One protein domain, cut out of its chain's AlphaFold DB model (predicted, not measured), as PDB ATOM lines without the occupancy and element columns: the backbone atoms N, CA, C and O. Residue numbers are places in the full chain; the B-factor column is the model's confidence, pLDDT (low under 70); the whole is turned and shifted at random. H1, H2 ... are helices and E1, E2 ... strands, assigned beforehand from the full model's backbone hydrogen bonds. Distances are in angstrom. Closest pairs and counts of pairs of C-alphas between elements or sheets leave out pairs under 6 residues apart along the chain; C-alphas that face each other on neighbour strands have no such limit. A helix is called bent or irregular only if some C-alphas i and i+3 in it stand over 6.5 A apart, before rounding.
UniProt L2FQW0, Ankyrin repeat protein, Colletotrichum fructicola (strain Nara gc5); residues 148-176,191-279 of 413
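AT A GLANCE: This is residues 148 to 176 and 191 to 279 of the 413 residues of the protein "Ankyrin repeat protein" of Colletotrichum fructicola (strain Nara gc5) (UniProt L2FQW0). A small group of helices lies at one end of the model and a two-stranded hairpin, E1 and E2, at the other, with the short helix H1 following E2 and touching H2. In the helical group H3 and H5 run side by side the same way, H4 folds back against H5, and four-residue H2 lies nearest the mean of the C-alphas; long loops, residues 191 to 209 and 225 to 250, make much of the rest. The printed part has 118 residues, with the order E1, E2, H1, H2, H3, H4, H5; the class is mixed, helices and strands, and only 49 residues are in named elements, under half. The sheet, in order E1 - E2, is antiparallel. The whole is compact, with a radius of gyration of the C-alphas of 15.3 A, and spans 47 by 39 by 26 A.

HOW THE PARTS SIT: Begin at E1, residues 148 to 152, and E2, residues 158 to 164, an antiparallel hairpin at 139 degrees; N 149 and O 161 are 2.8 A apart and N 161 and O 149 2.9 A, within hydrogen-bond range. H1, residues 165 to 171, touches H2, residues 210 to 213, the closest C-alphas being those of Asp 167 and Gly 211 at 4.9 A. H1 is only just irregular: C-alphas 167 and 170 are 6.8 A apart. H2 and H3, residues 216 to 224, only just touch, only at the corner by their link, with 3 pairs of C-alphas within 8 A; the closest are those of Ile 213 and Val 219, 6.3 A. H2 also touches H4, residues 251 to 258, closest at the C-alphas of Ile 213 and Ala 252, 7.0 A. H4 and H5, residues 262 to 270, form a helical hairpin and touch, closest at the C-alphas of Ala 256 and Phe 265, 5.3 A, with a shallow tilt of 26 degrees, opposite ways. H3 and H5 are close but not clearly touching, closest at the C-alphas of Thr 216 and Leu 264, 6.9 A, with a shallow tilt of 5 degrees, the same way. H3 and H4 are apart. Every O i to N i+4 pair is within hydrogen-bond range in H3, H4 and H5; in H1 it is 0 of 3, with 0 of 4 O i to N i+3 pairs, and H2 is too short for an O i to N i+4 pair.

IN THESE COORDINATES: Find C-alpha 148 at (-21.779, 46.598, 28.454), where E1 begins. E2 measures 18.8 A from first to last C-alpha, E1 13.0 A and H1 12.5 A; H3 and H5 measure 12.1 A each. H5 ends at C-alpha 270, (-27.127, 12.654, 20.928).

THE WHOLE: The C-alphas of Asp 155 and Ser 270, 48.6 A, are the two farthest apart. Residues 177 to 190 are cut out, and C-alphas 176 and 191 are 17.5 A apart across the cut. The link from H3 to H4 is long, 26 residues. The mean pLDDT of the printed part is 79.1; residue 156 and residues 168 to 174 and 233 to 246 are under 70.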
ATOM      1  N   ALA A 148     -21.666  45.535  29.435       87.06
ATOM      2  CA  ALA A 148     -21.779  46.598  28.454       87.06
ATOM      3  C   ALA A 148     -20.389  47.102  28.036       87.06
ATOM      4  O   ALA A 148     -19.499  47.291  28.869       87.06
ATOM      5  N   ARG A 149     -20.217  47.368  26.744       85.81
ATOM      6  CA  ARG A 149     -19.037  48.011  26.168       85.81
ATOM      7  C   ARG A 149     -19.472  49.195  25.318       85.81
ATOM      8  O   ARG A 149     -20.401  49.095  24.524       85.81
ATOM      9  N   ARG A 150     -18.765  50.317  25.447       82.44
ATOM     10  CA  ARG A 150     -18.959  51.464  24.560       82.44
ATOM     11  C   ARG A 150     -18.280  51.201  23.219       82.44
ATOM     12  O   ARG A 150     -17.063  51.025  23.171       82.44
ATOM     13  N   VAL A 151     -19.050  51.253  22.136       80.75
ATOM     14  CA  VAL A 151     -18.525  51.189  20.767       80.75
ATOM     15  C   VAL A 151     -18.689  52.556  20.119       80.75
ATOM     16  O   VAL A 151     -19.798  53.080  20.023       80.75
ATOM     17  N   LYS A 152     -17.567  53.160  19.712       80.31
ATOM     18  CA  LYS A 152     -17.559  54.449  19.009       80.31
ATOM     19  C   LYS A 152     -17.949  54.240  17.552       80.31
ATOM     20  O   LYS A 152     -17.413  53.359  16.884       80.31
ATOM     21  N   THR A 153     -18.830  55.088  17.053       77.06
ATOM     22  CA  THR A 153     -19.245  55.111  15.650       77.06
ATOM     23  C   THR A 153     -18.407  56.114  14.846       77.06
ATOM     24  O   THR A 153     -17.664  56.937  15.397       77.06
ATOM     25  N   LYS A 154     -18.512  56.056  13.511       79.38
ATOM     26  CA  LYS A 154     -17.759  56.931  12.587       79.38
ATOM     27  C   LYS A 154     -18.080  58.423  12.793       79.38
ATOM     28  O   LYS A 154     -17.207  59.265  12.609       79.38
ATOM     29  N   ASP A 155     -19.296  58.747  13.226       79.69
ATOM     30  CA  ASP A 155     -19.780  60.100  13.538       79.69
ATOM     31  C   ASP A 155     -19.422  60.576  14.959       79.69
ATOM     32  O   ASP A 155     -19.882  61.632  15.386       79.69
ATOM     33  N   ARG A 156     -18.565  59.841  15.685       66.88
ATOM     34  CA  ARG A 156     -18.160  60.116  17.080       66.88
ATOM     35  C   ARG A 156     -19.287  60.002  18.110       66.88
ATOM     36  O   ARG A 156     -19.051  60.322  19.277       66.88
ATOM     37  N   SER A 157     -20.467  59.523  17.718       78.94
ATOM     38  CA  SER A 157     -21.444  59.009  18.672       78.94
ATOM     39  C   SER A 157     -20.978  57.645  19.212       78.94
ATOM     40  O   SER A 157     -19.883  57.153  18.901       78.94
ATOM     41  N   PHE A 158     -21.745  57.065  20.127       78.62
ATOM     42  CA  PHE A 158     -21.478  55.721  20.618       78.62
ATOM     43  C   PHE A 158     -22.783  54.980  20.864       78.62
ATOM     44  O   PHE A 158     -23.815  55.594  21.126       78.62
ATOM     45  N   TYR A 159     -22.711  53.654  20.823       78.69
ATOM     46  CA  TYR A 159     -23.770  52.785  21.321       78.69
ATOM     47  C   TYR A 159     -23.207  51.810  22.358       78.69
ATOM     48  O   TYR A 159     -21.990  51.607  22.456       78.69
ATOM     49  N   LEU A 160     -24.104  51.247  23.167       80.00
ATOM     50  CA  LEU A 160     -23.770  50.216  24.141       80.00
ATOM     51  C   LEU A 160     -23.944  48.844  23.495       80.00
ATOM     52  O   LEU A 160     -25.051  48.437  23.146       80.00
ATOM     53  N   GLU A 161     -22.836  48.138  23.351       82.81
ATOM     54  CA  GLU A 161     -22.799  46.748  22.925       82.81
ATOM     55  C   GLU A 161     -22.794  45.837  24.156       82.81
ATOM     56  O   GLU A 161     -22.192  46.161  25.179       82.81
ATOM     57  N   ASP A 162     -23.474  44.700  24.067       83.44
ATOM     58  CA  ASP A 162     -23.414  43.642  25.074       83.44
ATOM     59  C   ASP A 162     -22.341  42.632  24.656       83.44
ATOM     60  O   ASP A 162     -22.443  42.039  23.585       83.44
ATOM     61  N   VAL A 163     -21.312  42.472  25.486       86.25
ATOM     62  CA  VAL A 163     -20.176  41.568  25.257       86.25
ATOM     63  C   VAL A 163     -20.251  40.436  26.262       86.25
ATOM     64  O   VAL A 163     -20.473  40.687  27.447       86.25
ATOM     65  N   THR A 164     -19.999  39.206  25.825       89.12
ATOM     66  CA  THR A 164     -19.989  38.036  26.704       89.12
ATOM     67  C   THR A 164     -18.596  37.433  26.880       89.12
ATOM     68  O   THR A 164     -17.709  37.583  26.037       89.12
ATOM     69  N   ILE A 165     -18.389  36.704  27.983       90.38
ATOM     70  CA  ILE A 165     -17.168  35.914  28.203       90.38
ATOM     71  C   ILE A 165     -16.967  34.827  27.132       90.38
ATOM     72  O   ILE A 165     -15.832  34.414  26.896       90.38
ATOM     73  N   PHE A 166     -18.038  34.413  26.439       85.50
ATOM     74  CA  PHE A 166     -17.966  33.443  25.346       85.50
ATOM     75  C   PHE A 166     -17.417  34.034  24.038       85.50
ATOM     76  O   PHE A 166     -16.929  33.267  23.222       85.50
ATOM     77  N   ASP A 167     -17.393  35.360  23.838       73.38
ATOM     78  CA  ASP A 167     -16.917  35.977  22.580       73.38
ATOM     79  C   ASP A 167     -15.394  35.826  22.382       73.38
ATOM     80  O   ASP A 167     -14.875  35.926  21.270       73.38
ATOM     81  N   ARG A 168     -14.645  35.577  23.465       57.34
ATOM     82  CA  ARG A 168     -13.168  35.563  23.481       57.34
ATOM     83  C   ARG A 168     -12.527  34.264  22.992       57.34
ATOM     84  O   ARG A 168     -11.306  34.216  22.802       57.34
ATOM     85  N   THR A 169     -13.314  33.217  22.777       53.94
ATOM     86  CA  THR A 169     -12.813  31.908  22.320       53.94
ATOM     87  C   THR A 169     -12.329  31.926  20.865       53.94
ATOM     88  O   THR A 169     -11.604  31.022  20.462       53.94
ATOM     89  N   GLN A 170     -12.605  32.996  20.104       47.56
ATOM     90  CA  GLN A 170     -12.125  33.185  18.725       47.56
ATOM     91  C   GLN A 170     -10.586  33.251  18.589       47.56
ATOM     92  O   GLN A 170     -10.063  33.231  17.479       47.56
ATOM     93  N   SER A 171      -9.835  33.314  19.697       44.69
ATOM     94  CA  SER A 171      -8.369  33.478  19.706       44.69
ATOM     95  C   SER A 171      -7.543  32.177  19.644       44.69
ATOM     96  O   SER A 171      -6.342  32.206  19.914       44.69
ATOM     97  N   GLY A 172      -8.140  31.035  19.276       45.34
ATOM     98  CA  GLY A 172      -7.394  29.788  19.024       45.34
ATOM     99  C   GLY A 172      -6.790  29.133  20.274       45.34
ATOM    100  O   GLY A 172      -5.822  28.381  20.177       45.34
ATOM    101  N   ARG A 173      -7.329  29.428  21.462       52.56
ATOM    102  CA  ARG A 173      -6.986  28.737  22.716       52.56
ATOM    103  C   ARG A 173      -8.196  27.955  23.211       52.56
ATOM    104  O   ARG A 173      -8.959  28.446  24.045       52.56
ATOM    105  N   GLU A 174      -8.346  26.760  22.653       61.97
ATOM    106  CA  GLU A 174      -9.598  25.999  22.617       61.97
ATOM    107  C   GLU A 174     -10.173  25.653  24.005       61.97
ATOM    108  O   GLU A 174     -11.382  25.608  24.123       61.97
ATOM    109  N   ASP A 175      -9.404  25.634  25.102       72.06
ATOM    110  CA  ASP A 175      -9.941  25.208  26.420       72.06
ATOM    111  C   ASP A 175      -9.847  26.253  27.542       72.06
ATOM    112  O   ASP A 175     -10.101  25.964  28.713       72.06
ATOM    113  N   THR A 176      -9.462  27.493  27.230       82.69
ATOM    114  CA  THR A 176      -9.086  28.462  28.282       82.69
ATOM    115  C   THR A 176     -10.218  28.868  29.219       82.69
ATOM    116  O   THR A 176      -9.938  29.216  30.363       82.69
ATOM    117  N   PRO A 191     -26.145  25.113  33.295       93.44
ATOM    118  CA  PRO A 191     -26.004  25.592  31.909       93.44
ATOM    119  C   PRO A 191     -27.283  26.169  31.274       93.44
ATOM    120  O   PRO A 191     -27.228  27.071  30.440       93.44
ATOM    121  N   ASN A 192     -28.450  25.674  31.697       90.12
ATOM    122  CA  ASN A 192     -29.767  26.213  31.310       90.12
ATOM    123  C   ASN A 192     -30.197  27.457  32.110       90.12
ATOM    124  O   ASN A 192     -31.296  27.968  31.901       90.12
ATOM    125  N   GLN A 193     -29.375  27.921  33.052       89.44
ATOM    126  CA  GLN A 193     -29.623  29.116  33.844       89.44
ATOM    127  C   GLN A 193     -29.229  30.345  33.045       89.44
ATOM    128  O   GLN A 193     -28.050  30.680  32.911       89.44
ATOM    129  N   ALA A 194     -30.245  31.005  32.491       87.94
ATOM    130  CA  ALA A 194     -30.031  32.198  31.699       87.94
ATOM    131  C   ALA A 194     -29.466  33.347  32.533       87.94
ATOM    132  O   ALA A 194     -29.755  33.485  33.720       87.94
ATOM    133  N   TRP A 195     -28.753  34.246  31.871       88.44
ATOM    134  CA  TRP A 195     -28.521  35.598  32.365       88.44
ATOM    135  C   TRP A 195     -29.231  36.607  31.468       88.44
ATOM    136  O   TRP A 195     -29.559  36.324  30.316       88.44
ATOM    137  N   ARG A 196     -29.476  37.806  31.996       85.62
ATOM    138  CA  ARG A 196     -29.959  38.930  31.188       85.62
ATOM    139  C   ARG A 196     -28.767  39.668  30.594       85.62
ATOM    140  O   ARG A 196     -27.758  39.843  31.277       85.62
ATOM    141  N   ARG A 197     -28.900  40.144  29.356       82.19
ATOM    142  CA  ARG A 197     -27.924  41.059  28.751       82.19
ATOM    143  C   ARG A 197     -27.673  42.257  29.668       82.19
ATOM    144  O   ARG A 197     -28.582  42.740  30.351       82.19
ATOM    145  N   ALA A 198     -26.460  42.793  29.649       82.12
ATOM    146  CA  ALA A 198     -26.128  43.973  30.438       82.12
ATOM    147  C   ALA A 198     -26.959  45.190  29.992       82.12
ATOM    148  O   ALA A 198     -27.408  45.964  30.828       82.12
ATOM    149  N   THR A 199     -27.238  45.306  28.691       78.44
ATOM    150  CA  THR A 199     -27.893  46.475  28.073       78.44
ATOM    151  C   THR A 199     -29.394  46.307  27.804       78.44
ATOM    152  O   THR A 199     -30.053  47.250  27.372       78.44
ATOM    153  N   SER A 200     -29.965  45.116  28.025       76.25
ATOM    154  CA  SER A 200     -31.392  44.845  27.785       76.25
ATOM    155  C   SER A 200     -31.910  43.709  28.663       76.25
ATOM    156  O   SER A 200     -31.133  42.946  29.226       76.25
ATOM    157  N   ASN A 201     -33.229  43.540  28.754       74.56
ATOM    158  CA  ASN A 201     -33.833  42.446  29.523       74.56
ATOM    159  C   ASN A 201     -33.913  41.111  28.768       74.56
ATOM    160  O   ASN A 201     -34.576  40.200  29.248       74.56
ATOM    161  N   LYS A 202     -33.230  40.971  27.622       76.19
ATOM    162  CA  LYS A 202     -33.162  39.705  26.881       76.19
ATOM    163  C   LYS A 202     -32.300  38.675  27.615       76.19
ATOM    164  O   LYS A 202     -31.221  39.004  28.101       76.19
ATOM    165  N   CYS A 203     -32.783  37.441  27.645       79.25
ATOM    166  CA  CYS A 203     -32.243  36.291  28.354       79.25
ATOM    167  C   CYS A 203     -31.333  35.531  27.400       79.25
ATOM    168  O   CYS A 203     -31.622  35.443  26.205       79.25
ATOM    169  N   LYS A 204     -30.230  35.009  27.922       82.06
ATOM    170  CA  LYS A 204     -29.193  34.336  27.150       82.06
ATOM    171  C   LYS A 204     -28.717  33.096  27.883       82.06
ATOM    172  O   LYS A 204     -28.597  33.119  29.102       82.06
ATOM    173  N   THR A 205     -28.437  32.045  27.126       87.75
ATOM    174  CA  THR A 205     -27.721  30.846  27.574       87.75
ATOM    175  C   THR A 205     -26.422  30.702  26.780       87.75
ATOM    176  O   THR A 205     -26.243  31.409  25.787       87.75
ATOM    177  N   PRO A 206     -25.489  29.825  27.193       87.88
ATOM    178  CA  PRO A 206     -24.181  29.711  26.547       87.88
ATOM    179  C   PRO A 206     -24.233  29.195  25.106       87.88
ATOM    180  O   PRO A 206     -23.613  29.789  24.230       87.88
ATOM    181  N   LEU A 207     -24.976  28.108  24.846       86.12
ATOM    182  CA  LEU A 207     -24.907  27.372  23.573       86.12
ATOM    183  C   LEU A 207     -25.204  28.217  22.321       86.12
ATOM    184  O   LEU A 207     -24.527  28.012  21.315       86.12
ATOM    185  N   PRO A 208     -26.153  29.172  22.333       77.44
ATOM    186  CA  PRO A 208     -26.393  30.023  21.172       77.44
ATOM    187  C   PRO A 208     -25.252  30.989  20.816       77.44
ATOM    188  O   PRO A 208     -25.278  31.563  19.727       77.44
ATOM    189  N   TYR A 209     -24.274  31.216  21.702       78.25
ATOM    190  CA  TYR A 209     -23.134  32.071  21.377       78.25
ATOM    191  C   TYR A 209     -22.156  31.354  20.464       78.25
ATOM    192  O   TYR A 209     -21.729  30.234  20.734       78.25
ATOM    193  N   GLU A 210     -21.723  32.054  19.420       73.00
ATOM    194  CA  GLU A 210     -20.793  31.495  18.449       73.00
ATOM    195  C   GLU A 210     -19.473  31.059  19.090       73.00
ATOM    196  O   GLU A 210     -18.967  29.972  18.818       73.00
ATOM    197  N   GLY A 211     -18.917  31.878  19.981       75.50
ATOM    198  CA  GLY A 211     -17.686  31.504  20.655       75.50
ATOM    199  C   GLY A 211     -17.845  30.315  21.618       75.50
ATOM    200  O   GLY A 211     -16.882  29.592  21.867       75.50
ATOM    201  N   CYS A 212     -19.056  30.034  22.105       84.88
ATOM    202  CA  CYS A 212     -19.319  28.789  22.821       84.88
ATOM    203  C   CYS A 212     -19.427  27.612  21.846       84.88
ATOM    204  O   CYS A 212     -18.751  26.607  22.031       84.88
ATOM    205  N   ILE A 213     -20.264  27.730  20.812       80.88
ATOM    206  CA  ILE A 213     -20.615  26.611  19.923       80.88
ATOM    207  C   ILE A 213     -19.437  26.146  19.054       80.88
ATOM    208  O   ILE A 213     -19.415  25.003  18.623       80.88
ATOM    209  N   THR A 214     -18.449  27.013  18.820       78.50
ATOM    210  CA  THR A 214     -17.197  26.687  18.110       78.50
ATOM    211  C   THR A 214     -16.140  26.032  19.001       78.50
ATOM    212  O   THR A 214     -15.096  25.613  18.507       78.50
ATOM    213  N   ASN A 215     -16.392  25.936  20.306       83.31
ATOM    214  CA  ASN A 215     -15.502  25.328  21.282       83.31
ATOM    215  C   ASN A 215     -16.059  23.959  21.698       83.31
ATOM    216  O   ASN A 215     -16.828  23.855  22.655       83.31
ATOM    217  N   THR A 216     -15.687  22.908  20.962       86.88
ATOM    218  CA  THR A 216     -16.209  21.551  21.183       86.88
ATOM    219  C   THR A 216     -16.002  21.056  22.620       86.88
ATOM    220  O   THR A 216     -16.990  20.627  23.218       86.88
ATOM    221  N   PRO A 217     -14.812  21.184  23.246       91.44
ATOM    222  CA  PRO A 217     -14.622  20.758  24.637       91.44
ATOM    223  C   PRO A 217     -15.514  21.499  25.645       91.44
ATOM    224  O   PRO A 217     -16.011  20.905  26.606       91.44
ATOM    225  N   LEU A 218     -15.772  22.794  25.430       91.62
ATOM    226  CA  LEU A 218     -16.711  23.556  26.253       91.62
ATOM    227  C   LEU A 218     -18.161  23.108  26.026       91.62
ATOM    228  O   LEU A 218     -18.906  22.976  26.996       91.62
ATOM    229  N   VAL A 219     -18.568  22.857  24.778       92.75
ATOM    230  CA  VAL A 219     -19.906  22.326  24.467       92.75
ATOM    231  C   VAL A 219     -20.106  20.967  25.133       92.75
ATOM    232  O   VAL A 219     -21.122  20.766  25.795       92.75
ATOM    233  N   GLU A 220     -19.132  20.062  25.028       94.88
ATOM    234  CA  GLU A 220     -19.162  18.757  25.692       94.88
ATOM    235  C   GLU A 220     -19.326  18.895  27.207       94.88
ATOM    236  O   GLU A 220     -20.201  18.248  27.784       94.88
ATOM    237  N   LEU A 221     -18.551  19.777  27.850       95.88
ATOM    238  CA  LEU A 221     -18.687  20.057  29.281       95.88
ATOM    239  C   LEU A 221     -20.109  20.523  29.627       95.88
ATOM    240  O   LEU A 221     -20.722  20.012  30.560       95.88
ATOM    241  N   LEU A 222     -20.654  21.485  28.883       95.94
ATOM    242  CA  LEU A 222     -21.988  22.022  29.155       95.94
ATOM    243  C   LEU A 222     -23.078  20.956  28.970       95.94
ATOM    244  O   LEU A 222     -23.971  20.847  29.810       95.94
ATOM    245  N   LEU A 223     -22.992  20.142  27.914       96.31
ATOM    246  CA  LEU A 223     -23.929  19.046  27.649       96.31
ATOM    247  C   LEU A 223     -23.841  17.942  28.716       96.31
ATOM    248  O   LEU A 223     -24.876  17.451  29.169       96.31
ATOM    249  N   GLN A 224     -22.633  17.598  29.184       96.12
ATOM    250  CA  GLN A 224     -22.423  16.673  30.311       96.12
ATOM    251  C   GLN A 224     -23.054  17.188  31.613       96.12
ATOM    252  O   GLN A 224     -23.510  16.393  32.433       96.12
ATOM    253  N   HIS A 225     -23.127  18.509  31.779       95.62
ATOM    254  CA  HIS A 225     -23.774  19.178  32.908       95.62
ATOM    255  C   HIS A 225     -25.243  19.574  32.638       95.62
ATOM    256  O   HIS A 225     -25.806  20.383  33.374       95.62
ATOM    257  N   GLY A 226     -25.891  18.997  31.617       92.94
ATOM    258  CA  GLY A 226     -27.339  19.118  31.404       92.94
ATOM    259  C   GLY A 226     -27.796  20.331  30.588       92.94
ATOM    260  O   GLY A 226     -28.965  20.721  30.679       92.94
ATOM    261  N   ALA A 227     -26.908  20.941  29.796       93.25
ATOM    262  CA  ALA A 227     -27.314  21.945  28.815       93.25
ATOM    263  C   ALA A 227     -28.327  21.362  27.815       93.25
ATOM    264  O   ALA A 227     -28.104  20.295  27.249       93.25
ATOM    265  N   ASP A 228     -29.435  22.070  27.592       91.06
ATOM    266  CA  ASP A 228     -30.454  21.708  26.607       91.06
ATOM    267  C   ASP A 228     -30.145  22.405  25.268       91.06
ATOM    268  O   ASP A 228     -30.209  23.640  25.192       91.06
ATOM    269  N   PRO A 229     -29.825  21.647  24.201       91.56
ATOM    270  CA  PRO A 229     -29.508  22.201  22.885       91.56
ATOM    271  C   PRO A 229     -30.704  22.859  22.182       91.56
ATOM    272  O   PRO A 229     -30.507  23.504  21.153       91.56
ATOM    273  N   ASN A 230     -31.921  22.717  22.719       88.12
ATOM    274  CA  ASN A 230     -33.144  23.293  22.163       88.12
ATOM    275  C   ASN A 230     -33.503  24.666  22.749       88.12
ATOM    276  O   ASN A 230     -34.589  25.180  22.483       88.12
ATOM    277  N   ILE A 231     -32.659  25.260  23.596       84.38
ATOM    278  CA  ILE A 231     -32.925  26.589  24.157       84.38
ATOM    279  C   ILE A 231     -32.576  27.674  23.132       84.38
ATOM    280  O   ILE A 231     -31.448  27.739  22.643       84.38
ATOM    281  N   ALA A 232     -33.530  28.564  22.842       71.62
ATOM    282  CA  ALA A 232     -33.332  29.651  21.883       71.62
ATOM    283  C   ALA A 232     -32.470  30.806  22.418       71.62
ATOM    284  O   ALA A 232     -32.476  31.132  23.606       71.62
ATOM    285  N   ALA A 233     -31.803  31.504  21.495       63.25
ATOM    286  CA  ALA A 233     -30.926  32.629  21.804       63.25
ATOM    287  C   ALA A 233     -31.644  33.850  22.410       63.25
ATOM    288  O   ALA A 233     -30.990  34.638  23.078       63.25
ATOM    289  N   ASP A 234     -32.936  34.062  22.143       60.12
ATOM    290  CA  ASP A 234     -33.647  35.332  22.407       60.12
ATOM    291  C   ASP A 234     -35.021  35.137  23.074       60.12
ATOM    292  O   ASP A 234     -35.899  36.001  23.013       60.12
ATOM    293  N   SER A 235     -35.243  34.001  23.725       50.06
ATOM    294  CA  SER A 235     -36.494  33.751  24.432       50.06
ATOM    295  C   SER A 235     -36.493  34.449  25.794       50.06
ATOM    296  O   SER A 235     -36.009  33.871  26.749       50.06
ATOM    297  N   CYS A 236     -37.059  35.652  25.920       45.00
ATOM    298  CA  CYS A 236     -37.805  35.967  27.143       45.00
ATOM    299  C   CYS A 236     -39.251  36.309  26.795       45.00
ATOM    300  O   CYS A 236     -39.520  36.966  25.785       45.00
ATOM    301  N   SER A 237     -40.160  35.955  27.701       40.94
ATOM    302  CA  SER A 237     -41.420  36.677  27.843       40.94
ATOM    303  C   SER A 237     -41.126  38.097  28.354       40.94
ATOM    304  O   SER A 237     -40.258  38.259  29.213       40.94
ATOM    305  N   PRO A 238     -41.826  39.130  27.861       40.69
ATOM    306  CA  PRO A 238     -41.697  40.502  28.366       40.69
ATOM    307  C   PRO A 238     -42.142  40.672  29.835       40.69
ATOM    308  O   PRO A 238     -41.954  41.742  30.401       40.69
ATOM    309  N   ASP A 239     -42.686  39.624  30.459       44.53
ATOM    310  CA  ASP A 239     -43.490  39.710  31.681       44.53
ATOM    311  C   ASP A 239     -42.699  39.677  32.998       44.53
ATOM    312  O   ASP A 239     -43.305  39.697  34.061       44.53
ATOM    313  N   GLY A 240     -41.363  39.628  32.980       42.06
ATOM    314  CA  GLY A 240     -40.554  39.740  34.206       42.06
ATOM    315  C   GLY A 240     -40.707  38.606  35.237       42.06
ATOM    316  O   GLY A 240     -39.892  38.543  36.154       42.06
ATOM    317  N   GLU A 241     -41.662  37.690  35.069       40.00
ATOM    318  CA  GLU A 241     -41.813  36.462  35.853       40.00
ATOM    319  C   GLU A 241     -41.130  35.266  35.155       40.00
ATOM    320  O   GLU A 241     -41.129  35.132  33.929       40.00
ATOM    321  N   GLU A 242     -40.468  34.426  35.949       50.62
ATOM    322  CA  GLU A 242     -39.585  33.333  35.524       50.62
ATOM    323  C   GLU A 242     -40.311  31.987  35.260       50.62
ATOM    324  O   GLU A 242     -41.359  31.742  35.853       50.62
ATOM    325  N   PRO A 243     -39.719  31.053  34.474       50.47
ATOM    326  CA  PRO A 243     -38.511  31.233  33.686       50.47
ATOM    327  C   PRO A 243     -38.805  31.586  32.220       50.47
ATOM    328  O   PRO A 243     -39.670  30.977  31.583       50.47
ATOM    329  N   PRO A 244     -38.019  32.509  31.646       53.94
ATOM    330  CA  PRO A 244     -38.173  33.041  30.306       53.94
ATOM    331  C   PRO A 244     -37.099  32.395  29.426       53.94
ATOM    332  O   PRO A 244     -36.005  32.933  29.305       53.94
ATOM    333  N   LEU A 245     -37.390  31.210  28.890       59.59
ATOM    334  CA  LEU A 245     -36.615  30.531  27.852       59.59
ATOM    335  C   LEU A 245     -37.532  29.502  27.166       59.59
ATOM    336  O   LEU A 245     -38.184  28.723  27.859       59.59
ATOM    337  N   ASN A 246     -37.611  29.478  25.833       67.38
ATOM    338  CA  ASN A 246     -38.380  28.448  25.127       67.38
ATOM    339  C   ASN A 246     -37.443  27.309  24.696       67.38
ATOM    340  O   ASN A 246     -36.332  27.541  24.226       67.38
ATOM    341  N   ARG A 247     -37.893  26.060  24.868       74.69
ATOM    342  CA  ARG A 247     -37.168  24.850  24.431       74.69
ATOM    343  C   ARG A 247     -37.454  24.525  22.954       74.69
ATOM    344  O   ARG A 247     -37.553  23.370  22.564       74.69
ATOM    345  N   HIS A 248     -37.670  25.562  22.146       74.25
ATOM    346  CA  HIS A 248     -38.039  25.482  20.728       74.25
ATOM    347  C   HIS A 248     -37.015  26.188  19.824       74.25
ATOM    348  O   HIS A 248     -37.333  26.589  18.706       74.25
ATOM    349  N   GLY A 249     -35.798  26.390  20.321       76.19
ATOM    350  CA  GLY A 249     -34.701  27.012  19.599       76.19
ATOM    351  C   GLY A 249     -33.798  25.982  18.943       76.19
ATOM    352  O   GLY A 249     -33.016  25.327  19.615       76.19
ATOM    353  N   GLY A 250     -33.831  25.890  17.616       80.69
ATOM    354  CA  GLY A 250     -32.862  25.102  16.850       80.69
ATOM    355  C   GLY A 250     -31.516  25.800  16.615       80.69
ATOM    356  O   GLY A 250     -30.799  25.423  15.690       80.69
ATOM    357  N   ASP A 251     -31.179  26.845  17.382       81.62
ATOM    358  CA  ASP A 251     -30.019  27.716  17.144       81.62
ATOM    359  C   ASP A 251     -28.688  26.958  17.193       81.62
ATOM    360  O   ASP A 251     -27.827  27.186  16.337       81.62
ATOM    361  N   ALA A 252     -28.524  26.030  18.141       86.81
ATOM    362  CA  ALA A 252     -27.307  25.228  18.277       86.81
ATOM    363  C   ALA A 252     -27.110  24.300  17.065       86.81
ATOM    364  O   ALA A 252     -26.061  24.340  16.421       86.81
ATOM    365  N   LEU A 253     -28.147  23.539  16.686       89.88
ATOM    366  CA  LEU A 253     -28.118  22.659  15.508       89.88
ATOM    367  C   LEU A 253     -27.914  23.448  14.211       89.88
ATOM    368  O   LEU A 253     -27.108  23.064  13.364       89.88
ATOM    369  N   ASN A 254     -28.601  24.584  14.068       85.56
ATOM    370  CA  ASN A 254     -28.404  25.490  12.943       85.56
ATOM    371  C   ASN A 254     -26.957  25.993  12.889       85.56
ATOM    372  O   ASN A 254     -26.383  26.053  11.809       85.56
ATOM    373  N   SER A 255     -26.355  26.343  14.028       80.69
ATOM    374  CA  SER A 255     -24.962  26.803  14.094       80.69
ATOM    375  C   SER A 255     -23.974  25.706  13.710       80.69
ATOM    376  O   SER A 255     -23.115  25.957  12.873       80.69
ATOM    377  N   ALA A 256     -24.143  24.484  14.220       85.00
ATOM    378  CA  ALA A 256     -23.317  23.341  13.829       85.00
ATOM    379  C   ALA A 256     -23.407  23.054  12.319       85.00
ATOM    380  O   ALA A 256     -22.386  22.883  11.655       85.00
ATOM    381  N   ALA A 257     -24.620  23.112  11.750       85.62
ATOM    382  CA  ALA A 257     -24.829  22.992  10.308       85.62
ATOM    383  C   ALA A 257     -24.145  24.123   9.521       85.62
ATOM    384  O   ALA A 257     -23.584  23.876   8.459       85.62
ATOM    385  N   ARG A 258     -24.152  25.361  10.041       79.31
ATOM    386  CA  ARG A 258     -23.462  26.500   9.410       79.31
ATOM    387  C   ARG A 258     -21.940  26.389   9.439       79.31
ATOM    388  O   ARG A 258     -21.284  26.968   8.576       79.31
ATOM    389  N   LEU A 259     -21.395  25.708  10.442       76.31
ATOM    390  CA  LEU A 259     -19.960  25.505  10.635       76.31
ATOM    391  C   LEU A 259     -19.419  24.280   9.877       76.31
ATOM    392  O   LEU A 259     -18.220  24.028   9.935       76.31
ATOM    393  N   ASP A 260     -20.281  23.531   9.179       81.75
ATOM    394  CA  ASP A 260     -19.957  22.247   8.545       81.75
ATOM    395  C   ASP A 260     -19.364  21.210   9.529       81.75
ATOM    396  O   ASP A 260     -18.613  20.314   9.132       81.75
ATOM    397  N   ASP A 261     -19.714  21.301  10.817       83.81
ATOM    398  CA  ASP A 261     -19.204  20.417  11.868       83.81
ATOM    399  C   ASP A 261     -20.172  19.259  12.150       83.81
ATOM    400  O   ASP A 261     -21.098  19.351  12.961       83.81
ATOM    401  N   THR A 262     -19.967  18.145  11.443       90.62
ATOM    402  CA  THR A 262     -20.792  16.934  11.592       90.62
ATOM    403  C   THR A 262     -20.637  16.278  12.963       90.62
ATOM    404  O   THR A 262     -21.586  15.658  13.445       90.62
ATOM    405  N   GLN A 263     -19.478  16.424  13.613       91.69
ATOM    406  CA  GLN A 263     -19.240  15.849  14.936       91.69
ATOM    407  C   GLN A 263     -20.050  16.602  15.984       91.69
ATOM    408  O   GLN A 263     -20.815  15.979  16.717       91.69
ATOM    409  N   LEU A 264     -19.970  17.932  15.980       89.88
ATOM    410  CA  LEU A 264     -20.787  18.785  16.837       89.88
ATOM    411  C   LEU A 264     -22.284  18.602  16.563       89.88
ATOM    412  O   LEU A 264     -23.076  18.518  17.498       89.88
ATOM    413  N   PHE A 265     -22.685  18.500  15.292       93.25
ATOM    414  CA  PHE A 265     -24.083  18.261  14.930       93.25
ATOM    415  C   PHE A 265     -24.606  16.957  15.551       93.25
ATOM    416  O   PHE A 265     -25.651  16.951  16.200       93.25
ATOM    417  N   ASN A 266     -23.843  15.865  15.431       95.62
ATOM    418  CA  ASN A 266     -24.188  14.580  16.041       95.62
ATOM    419  C   ASN A 266     -24.147  14.619  17.569       95.62
ATOM    420  O   ASN A 266     -25.005  14.014  18.211       95.62
ATOM    421  N   LEU A 267     -23.188  15.341  18.152       95.75
ATOM    422  CA  LEU A 267     -23.100  15.536  19.594       95.75
ATOM    423  C   LEU A 267     -24.386  16.191  20.122       95.75
ATOM    424  O   LEU A 267     -25.013  15.654  21.033       95.75
ATOM    425  N   LEU A 268     -24.841  17.279  19.496       95.19
ATOM    426  CA  LEU A 268     -26.084  17.960  19.870       95.19
ATOM    427  C   LEU A 268     -27.309  17.044  19.736       95.19
ATOM    428  O   LEU A 268     -28.127  16.996  20.654       95.19
ATOM    429  N   LEU A 269     -27.423  16.278  18.642       95.06
ATOM    430  CA  LEU A 269     -28.504  15.295  18.472       95.06
ATOM    431  C   LEU A 269     -28.475  14.218  19.569       95.06
ATOM    432  O   LEU A 269     -29.511  13.899  20.152       95.06
ATOM    433  N   SER A 270     -27.291  13.691  19.898       95.19
ATOM    434  CA  SER A 270     -27.127  12.654  20.928       95.19
ATOM    435  C   SER A 270     -27.497  13.134  22.337       95.19
ATOM    436  O   SER A 270     -27.891  12.327  23.176       95.19
ATOM    437  N   HIS A 271     -27.446  14.448  22.569       94.00
ATOM    438  CA  HIS A 271     -27.861  15.105  23.808       94.00
ATOM    439  C   HIS A 271     -29.275  15.718  23.733       94.00
ATOM    440  O   HIS A 271     -29.623  16.584  24.533       94.00
ATOM    441  N   GLY A 272     -30.117  15.253  22.803       91.81
ATOM    442  CA  GLY A 272     -31.538  15.611  22.751       91.81
ATOM    443  C   GLY A 272     -31.871  16.834  21.898       91.81
ATOM    444  O   GLY A 272     -32.973  17.368  22.020       91.81
ATOM    445  N   GLY A 273     -30.956  17.281  21.033       92.62
ATOM    446  CA  GLY A 273     -31.252  18.275  20.003       92.62
ATOM    447  C   GLY A 273     -32.362  17.778  19.084       92.62
ATOM    448  O   GLY A 273     -32.200  16.768  18.405       92.62
ATOM    449  N   ASP A 274     -33.487  18.487  19.065       91.31
ATOM    450  CA  ASP A 274     -34.657  18.159  18.260       91.31
ATOM    451  C   ASP A 274     -34.590  18.943  16.936       91.31
ATOM    452  O   ASP A 274     -34.806  20.164  16.906       91.31
ATOM    453  N   PRO A 275     -34.309  18.268  15.807       90.88
ATOM    454  CA  PRO A 275     -34.188  18.929  14.516       90.88
ATOM    455  C   PRO A 275     -35.504  19.549  14.020       90.88
ATOM    456  O   PRO A 275     -35.469  20.410  13.140       90.88
ATOM    457  N   SER A 276     -36.661  19.190  14.597       88.06
ATOM    458  CA  SER A 276     -37.947  19.809  14.244       88.06
ATOM    459  C   SER A 276     -38.041  21.281  14.663       88.06
ATOM    460  O   SER A 276     -38.831  22.032  14.088       88.06
ATOM    461  N   PHE A 277     -37.206  21.719  15.613       84.81
ATOM    462  CA  PHE A 277     -37.062  23.128  15.997       84.81
ATOM    463  C   PHE A 277     -35.988  23.865  15.194       84.81
ATOM    464  O   PHE A 277     -35.841  25.082  15.313       84.81
ATOM    465  N   ALA A 278     -35.238  23.137  14.369       86.94
ATOM    466  CA  ALA A 278     -34.161  23.666  13.558       86.94
ATOM    467  C   ALA A 278     -34.557  23.788  12.079       86.94
ATOM    468  O   ALA A 278     -35.585  23.307  11.591       86.94
ATOM    469  N   SER A 279     -33.691  24.472  11.347       88.12
ATOM    470  CA  SER A 279     -33.741  24.625   9.898       88.12
ATOM    471  C   SER A 279     -32.322  24.448   9.343       88.12
ATOM    472  O   SER A 279     -31.748  25.400   8.797       88.12
TER     473      SER A 279